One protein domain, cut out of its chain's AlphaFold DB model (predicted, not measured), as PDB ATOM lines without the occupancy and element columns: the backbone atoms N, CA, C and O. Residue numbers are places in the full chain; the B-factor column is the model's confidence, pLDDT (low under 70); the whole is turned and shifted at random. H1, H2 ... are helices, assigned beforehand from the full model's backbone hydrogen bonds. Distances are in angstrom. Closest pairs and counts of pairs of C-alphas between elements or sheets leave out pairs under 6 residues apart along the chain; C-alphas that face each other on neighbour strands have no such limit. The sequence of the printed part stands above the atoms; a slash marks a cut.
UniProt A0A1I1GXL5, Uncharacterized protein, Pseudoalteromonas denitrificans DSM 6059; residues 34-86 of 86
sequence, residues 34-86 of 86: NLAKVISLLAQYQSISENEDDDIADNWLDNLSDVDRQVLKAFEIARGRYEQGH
ATOM      1  N   ASN A  34      42.110  14.208  38.168       94.44
ATOM      2  CA  ASN A  34      43.169  14.471  39.130       94.44
ATOM      3  C   ASN A  34      43.688  15.901  38.930       94.44
ATOM      4  O   ASN A  34      44.357  16.182  37.936       94.44
ATOM      5  N   LEU A  35      43.427  16.783  39.897       93.38
ATOM      6  CA  LEU A  35      43.815  18.194  39.825       93.38
ATOM      7  C   LEU A  35      45.319  18.404  39.617       93.38
ATOM      8  O   LEU A  35      45.702  19.298  38.871       93.38
ATOM      9  N   ALA A  36      46.176  17.573  40.219       96.44
ATOM     10  CA  ALA A  36      47.618  17.686  40.015       96.44
ATOM     11  C   ALA A  36      47.990  17.418  38.549       96.44
ATOM     12  O   ALA A  36      48.787  18.157  37.980       96.44
ATOM     13  N   LYS A  37      47.357  16.421  37.912       95.31
ATOM     14  CA  LYS A  37      47.553  16.147  36.481       95.31
ATOM     15  C   LYS A  37      47.051  17.293  35.608       95.31
ATOM     16  O   LYS A  37      47.765  17.696  34.701       95.31
ATOM     17  N   VAL A  38      45.872  17.839  35.911       96.50
ATOM     18  CA  VAL A  38      45.302  18.983  35.180       96.50
ATOM     19  C   VAL A  38      46.226  20.199  35.265       96.50
ATOM     20  O   VAL A  38      46.554  20.793  34.245       96.50
ATOM     21  N   ILE A  39      46.719  20.536  36.458       97.12
ATOM     22  CA  ILE A  39      47.655  21.655  36.643       97.12
ATOM     23  C   ILE A  39      48.957  21.408  35.869       97.12
ATOM     24  O   ILE A  39      49.443  22.307  35.186       97.12
ATOM     25  N   SER A  40      49.512  20.193  35.933       97.25
ATOM     26  CA  SER A  40      50.717  19.842  35.172       97.25
ATOM     27  C   SER A  40      50.507  19.902  33.659       97.25
ATOM     28  O   SER A  40      51.424  20.310  32.950       97.25
ATOM     29  N   LEU A  41      49.329  19.514  33.165       97.69
ATOM     30  CA  LEU A  41      48.960  19.613  31.754       97.69
ATOM     31  C   LEU A  41      48.921  21.077  31.300       97.69
ATOM     32  O   LEU A  41      49.538  21.419  30.296       97.69
ATOM     33  N   LEU A  42      48.256  21.951  32.061       97.00
ATOM     34  CA  LEU A  42      48.151  23.378  31.730       97.00
ATOM     35  C   LEU A  42      49.509  24.094  31.789       97.00
ATOM     36  O   LEU A  42      49.786  24.956  30.960       97.00
ATOM     37  N   ALA A  43      50.380  23.716  32.728       96.12
ATOM     38  CA  ALA A  43      51.740  24.248  32.797       96.12
ATOM     39  C   ALA A  43      52.590  23.830  31.583       96.12
ATOM     40  O   ALA A  43      53.325  24.653  31.038       96.12
ATOM     41  N   GLN A  44      52.472  22.571  31.140       95.56
ATOM     42  CA  GLN A  44      53.123  22.099  29.913       95.56
ATOM     43  C   GLN A  44      52.590  22.834  28.686       95.56
ATOM     44  O   GLN A  44      53.386  23.326  27.896       95.56
ATOM     45  N   TYR A  45      51.266  22.962  28.569       95.62
ATOM     46  CA  TYR A  45      50.624  23.694  27.480       95.62
ATOM     47  C   TYR A  45      51.160  25.124  27.366       95.62
ATOM     48  O   TYR A  45      51.580  25.526  26.288       95.62
ATOM     49  N   GLN A  46      51.233  25.861  28.481       93.12
ATOM     50  CA  GLN A  46      51.777  27.219  28.486       93.12
ATOM     51  C   GLN A  46      53.237  27.242  28.004       93.12
ATOM     52  O   GLN A  46      53.570  28.003  27.101       93.12
ATOM     53  N   SER A  47      54.086  26.364  28.548       93.25
ATOM     54  CA  SER A  47      55.503  26.293  28.165       93.25
ATOM     55  C   SER A  47      55.719  25.906  26.700       93.25
ATOM     56  O   SER A  47      56.705  26.333  26.108       93.25
ATOM     57  N   ILE A  48      54.850  25.066  26.135       92.38
ATOM     58  CA  ILE A  48      54.941  24.610  24.744       92.38
ATOM     59  C   ILE A  48      54.384  25.671  23.798       92.38
ATOM     60  O   ILE A  48      54.969  25.895  22.748       92.38
ATOM     61  N   SER A  49      53.322  26.382  24.190       86.75
ATOM     62  CA  SER A  49      52.745  27.476  23.396       86.75
ATOM     63  C   SER A  49      53.686  28.672  23.208       86.75
ATOM     64  O   SER A  49      53.498  29.470  22.297       86.75
ATOM     65  N   GLU A  50      54.689  28.804  24.078       85.94
ATOM     66  CA  GLU A  50      55.745  29.820  23.991       85.94
ATOM     67  C   GLU A  50      56.937  29.364  23.135       85.94
ATOM     68  O   GLU A  50      57.845  30.153  22.874       85.94
ATOM     69  N   ASN A  51      56.963  28.095  22.720       83.94
ATOM     70  CA  ASN A  51      58.007  27.549  21.869       83.94
ATOM     71  C   ASN A  51      57.687  27.844  20.394       83.94
ATOM     72  O   ASN A  51      56.551  27.675  19.964       83.94
ATOM     73  N   GLU A  52      58.685  28.280  19.626       78.50
ATOM     74  CA  GLU A  52      58.550  28.567  18.186       78.50
ATOM     75  C   GLU A  52      58.723  27.308  17.313       78.50
ATOM     76  O   GLU A  52      58.606  27.380  16.091       78.50
ATOM     77  N   ASP A  53      59.052  26.167  17.924       89.50
ATOM     78  CA  ASP A  53      59.207  24.884  17.241       89.50
ATOM     79  C   ASP A  53      57.870  24.127  17.180       89.50
ATOM     80  O   ASP A  53      57.479  23.418  18.116       89.50
ATOM     81  N   ASP A  54      57.181  24.286  16.048       86.38
ATOM     82  CA  ASP A  54      55.892  23.650  15.762       86.38
ATOM     83  C   ASP A  54      55.965  22.111  15.846       86.38
ATOM     84  O   ASP A  54      55.012  21.481  16.307       86.38
ATOM     85  N   ASP A  55      57.108  21.487  15.517       92.69
ATOM     86  CA  ASP A  55      57.255  20.024  15.575       92.69
ATOM     87  C   ASP A  55      57.175  19.512  17.023       92.69
ATOM     88  O   ASP A  55      56.704  18.399  17.287       92.69
ATOM     89  N   ILE A  56      57.633  20.307  17.996       90.12
ATOM     90  CA  ILE A  56      57.526  19.969  19.422       90.12
ATOM     91  C   ILE A  56      56.072  20.075  19.880       90.12
ATOM     92  O   ILE A  56      55.595  19.198  20.611       90.12
ATOM     93  N   ALA A  57      55.373  21.127  19.455       89.56
ATOM     94  CA  ALA A  57      53.972  21.338  19.796       89.56
ATOM     95  C   ALA A  57      53.085  20.228  19.220       89.56
ATOM     96  O   ALA A  57      52.311  19.620  19.966       89.56
ATOM     97  N   ASP A  58      53.266  19.898  17.942       92.50
ATOM     98  CA  ASP A  58      52.512  18.854  17.249       92.50
ATOM     99  C   ASP A  58      52.742  17.482  17.886       92.50
ATOM    100  O   ASP A  58      51.786  16.792  18.252       92.50
ATOM    101  N   ASN A  59      54.003  17.111  18.141       94.81
ATOM    102  CA  ASN A  59      54.316  15.843  18.801       94.81
ATOM    103  C   ASN A  59      53.706  15.752  20.206       94.81
ATOM    104  O   ASN A  59      53.250  14.684  20.619       94.81
ATOM    105  N   TRP A  60      53.707  16.839  20.977       95.25
ATOM    106  CA  TRP A  60      53.088  16.829  22.300       95.25
ATOM    107  C   TRP A  60      51.567  16.695  22.208       95.25
ATOM    108  O   TRP A  60      50.996  15.854  22.907       95.25
ATOM    109  N   LEU A  61      50.928  17.455  21.312       93.31
ATOM    110  CA  LEU A  61      49.490  17.388  21.065       93.31
ATOM    111  C   LEU A  61      49.059  15.984  20.641       93.31
ATOM    112  O   LEU A  61      48.058  15.485  21.152       93.31
ATOM    113  N   ASP A  62      49.818  15.325  19.766       94.88
ATOM    114  CA  ASP A  62      49.541  13.968  19.288       94.88
ATOM    115  C   ASP A  62      49.540  12.922  20.406       94.88
ATOM    116  O   ASP A  62      48.747  11.978  20.373       94.88
ATOM    117  N   ASN A  63      50.349  13.132  21.444       95.62
ATOM    118  CA  ASN A  63      50.464  12.222  22.580       95.62
ATOM    119  C   ASN A  63      49.424  12.461  23.690       95.62
ATOM    120  O   ASN A  63      49.395  11.710  24.670       95.62
ATOM    121  N   LEU A  64      48.559  13.471  23.564       96.00
ATOM    122  CA  LEU A  64      47.515  13.738  24.552       96.00
ATOM    123  C   LEU A  64      46.391  12.703  24.500       96.00
ATOM    124  O   LEU A  64      45.884  12.358  23.426       96.00
ATOM    125  N   SER A  65      45.932  12.286  25.682       95.31
ATOM    126  CA  SER A  65      44.710  11.492  25.807       95.31
ATOM    127  C   SER A  65      43.473  12.311  25.424       95.31
ATOM    128  O   SER A  65      43.485  13.542  25.478       95.31
ATOM    129  N   ASP A  66      42.366  11.638  25.096       92.69
ATOM    130  CA  ASP A  66      41.100  12.317  24.784       92.69
ATOM    131  C   ASP A  66      40.639  13.235  25.925       92.69
ATOM    132  O   ASP A  66      40.136  14.331  25.682       92.69
ATOM    133  N   VAL A  67      40.860  12.813  27.173       93.44
ATOM    134  CA  VAL A  67      40.530  13.600  28.366       93.44
ATOM    135  C   VAL A  67      41.410  14.842  28.457       93.44
ATOM    136  O   VAL A  67      40.898  15.934  28.687       93.44
ATOM    137  N   ASP A  68      42.716  14.710  28.229       95.62
ATOM    138  CA  ASP A  68      43.628  15.855  28.268       95.62
ATOM    139  C   ASP A  68      43.283  16.867  27.163       95.62
ATOM    140  O   ASP A  68      43.212  18.068  27.420       95.62
ATOM    141  N   ARG A  69      42.951  16.391  25.955       94.81
ATOM    142  CA  ARG A  69      42.462  17.243  24.855       94.81
ATOM    143  C   ARG A  69      41.168  17.968  25.226       94.81
ATOM    144  O   ARG A  69      41.008  19.144  24.899       94.81
ATOM    145  N   GLN A  70      40.252  17.298  25.927       93.75
ATOM    146  CA  GLN A  70      39.026  17.927  26.424       93.75
ATOM    147  C   GLN A  70      39.319  19.009  27.470       93.75
ATOM    148  O   GLN A  70      38.737  20.092  27.401       93.75
ATOM    149  N   VAL A  71      40.241  18.747  28.400       95.56
ATOM    150  CA  VAL A  71      40.675  19.719  29.414       95.56
ATOM    151  C   VAL A  71      41.284  20.962  28.760       95.56
ATOM    152  O   VAL A  71      40.903  22.072  29.128       95.56
ATOM    153  N   LEU A  72      42.164  20.805  27.764       95.19
ATOM    154  CA  LEU A  72      42.753  21.943  27.044       95.19
ATOM    155  C   LEU A  72      41.697  22.764  26.305       95.19
ATOM    156  O   LEU A  72      41.663  23.985  26.426       95.19
ATOM    157  N   LYS A  73      40.775  22.100  25.606       93.06
ATOM    158  CA  LYS A  73      39.692  22.787  24.899       93.06
ATOM    159  C   LYS A  73      38.778  23.560  25.857       93.06
ATOM    160  O   LYS A  73      38.382  24.686  25.561       93.06
ATOM    161  N   ALA A  74      38.449  22.986  27.015       92.69
ATOM    162  CA  ALA A  74      37.680  23.680  28.047       92.69
ATOM    163  C   ALA A  74      38.448  24.887  28.613       92.69
ATOM    164  O   ALA A  74      37.860  25.950  28.824       92.69
ATOM    165  N   PHE A  75      39.761  24.744  28.805       93.69
ATOM    166  CA  PHE A  75      40.634  25.829  29.238       93.69
ATOM    167  C   PHE A  75      40.667  26.988  28.230       93.69
ATOM    168  O   PHE A  75      40.454  28.128  28.632       93.69
ATOM    169  N   GLU A  76      40.853  26.722  26.935       91.50
ATOM    170  CA  GLU A  76      40.865  27.752  25.882       91.50
ATOM    171  C   GLU A  76      39.537  28.514  25.799       91.50
ATOM    172  O   GLU A  76      39.523  29.744  25.719       91.50
ATOM    173  N   ILE A  77      38.407  27.804  25.898       89.38
ATOM    174  CA  ILE A  77      37.077  28.428  25.946       89.38
ATOM    175  C   ILE A  77      36.954  29.336  27.178       89.38
ATOM    176  O   ILE A  77      36.478  30.468  27.064       89.38
ATOM    177  N   ALA A  78      37.366  28.857  28.356       87.75
ATOM    178  CA  ALA A  78      37.305  29.635  29.592       87.75
ATOM    179  C   ALA A  78      38.219  30.871  29.541       87.75
ATOM    180  O   ALA A  78      37.795  31.960  29.929       87.75
ATOM    181  N   ARG A  79      39.435  30.719  29.005       88.56
ATOM    182  CA  ARG A  79      40.394  31.805  28.788       88.56
ATOM    183  C   ARG A  79      39.834  32.863  27.841       88.56
ATOM    184  O   ARG A  79      39.808  34.032  28.207       88.56
ATOM    185  N   GLY A  80      39.292  32.459  26.691       85.94
ATOM    186  CA  GLY A  80      38.686  33.387  25.734       85.94
ATOM    187  C   GLY A  80      37.501  34.159  26.323       85.94
ATOM    188  O   GLY A  80      37.388  35.364  26.117       85.94
ATOM    189  N   ARG A  81      36.647  33.503  27.126       85.00
ATOM    190  CA  ARG A  81      35.560  34.180  27.862       85.00
ATOM    191  C   ARG A  81      36.090  35.204  28.866       85.00
ATOM    192  O   ARG A  81      35.502  36.272  29.006       85.00
ATOM    193  N   TYR A  82      37.174  34.880  29.570       85.25
ATOM    194  CA  TYR A  82      37.809  35.788  30.524       85.25
ATOM    195  C   TYR A  82      38.425  37.009  29.825       85.25
ATOM    196  O   TYR A  82      38.193  38.133  30.262       85.25
ATOM    197  N   GLU A  83      39.146  36.793  28.722       87.62
ATOM    198  CA  GLU A  83      39.800  37.844  27.931       87.62
ATOM    199  C   GLU A  83      38.793  38.773  27.234       87.62
ATOM    200  O   GLU A  83      39.029  39.970  27.169       87.62
ATOM    201  N   GLN A  84      37.658  38.252  26.752       78.81
ATOM    202  CA  GLN A  84      36.588  39.052  26.128       78.81
ATOM    203  C   GLN A  84      35.705  39.801  27.136       78.81
ATOM    204  O   GLN A  84      34.985  40.726  26.760       78.81
ATOM    205  N   GLY A  85      35.684  39.354  28.394       64.38
ATOM    206  CA  GLY A  85      34.927  39.982  29.478       64.38
ATOM    207  C   GLY A  85      35.654  41.149  30.161       64.38
ATOM    208  O   GLY A  85      35.081  41.744  31.075       64.38
ATOM    209  N   HIS A  86      36.886  41.444  29.740       47.88
ATOM    210  CA  HIS A  86      37.716  42.580  30.160       47.88
ATOM    211  C   HIS A  86      37.999  43.501  28.965       47.88
ATOM    212  O   HIS A  86      38.467  44.634  29.219       47.88
TER     213      HIS A  86
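Overview. This is residues 34 to 86 of the 86 residues of an uncharacterized protein of Pseudoalteromonas denitrificans DSM 6059 (UniProt A0A1I1GXL5). The long helix H3 crosses the first half of H1 steeply and then sticks out as a free arm with residues 76 to 84, while the short helix H2 runs back beside H1 at a shallow angle and meets it at the corner by their link. The contacts are few, and the arm belongs to the longest span. The printed part has 53 residues with three named helices, in the order H1, H2, H3, and no named strand; the class is all helix. It is only just compact, close to loose, with a radius of gyration of the C-alphas of 11.9 A, and spans 33 by 28 by 17 A.

Along the chain. Find C-alpha 35 at (43.815, 18.194, 39.825); from there H1, residues 35 to 49, runs 20.9 A. H2, residues 54 to 62, begins at C-alpha 54, (55.892, 23.650, 15.762), and measures 12.1 A. H3, residues 66 to 84, runs 27.1 A to C-alpha 84 at (36.588, 39.052, 26.128).

Arrangement. Look first at Ile 48 and Ala 57, whose C-alphas, 6.0 A apart, are the closest of H1 and H2. These helices only just touch, with 3 pairs of C-alphas within 8 A, and only at the corner by their link; H1 does so with residues 48 to 49 alone. They run opposite ways at a shallow tilt of 25 degrees. H1 touches H3 with residues 38 to 42 alone, and H3 touches H1 with residues 68 to 72 alone; the closest C-alphas, of Leu 42 and Leu 72, are 7.3 A apart. They run the same way at a steep tilt of 69 degrees, only just short of about perpendicular. H2 and H3 are close but not clearly touching, with the C-alphas of Leu 61 and Arg 69 closest at 8.0 A. In H1, H2 and H3 every O i to N i+4 pair is within hydrogen-bond range.

Size, cuts and confidence. The two C-alphas farthest apart, of Asn 63 and His 86, are 33.8 A apart. The printed part has no cut, and both links are tight. Residues 50 to 55 and 76 to 86 stand free. The mean pLDDT of the printed part is 90.7, and residues 85 to 86 are under 70.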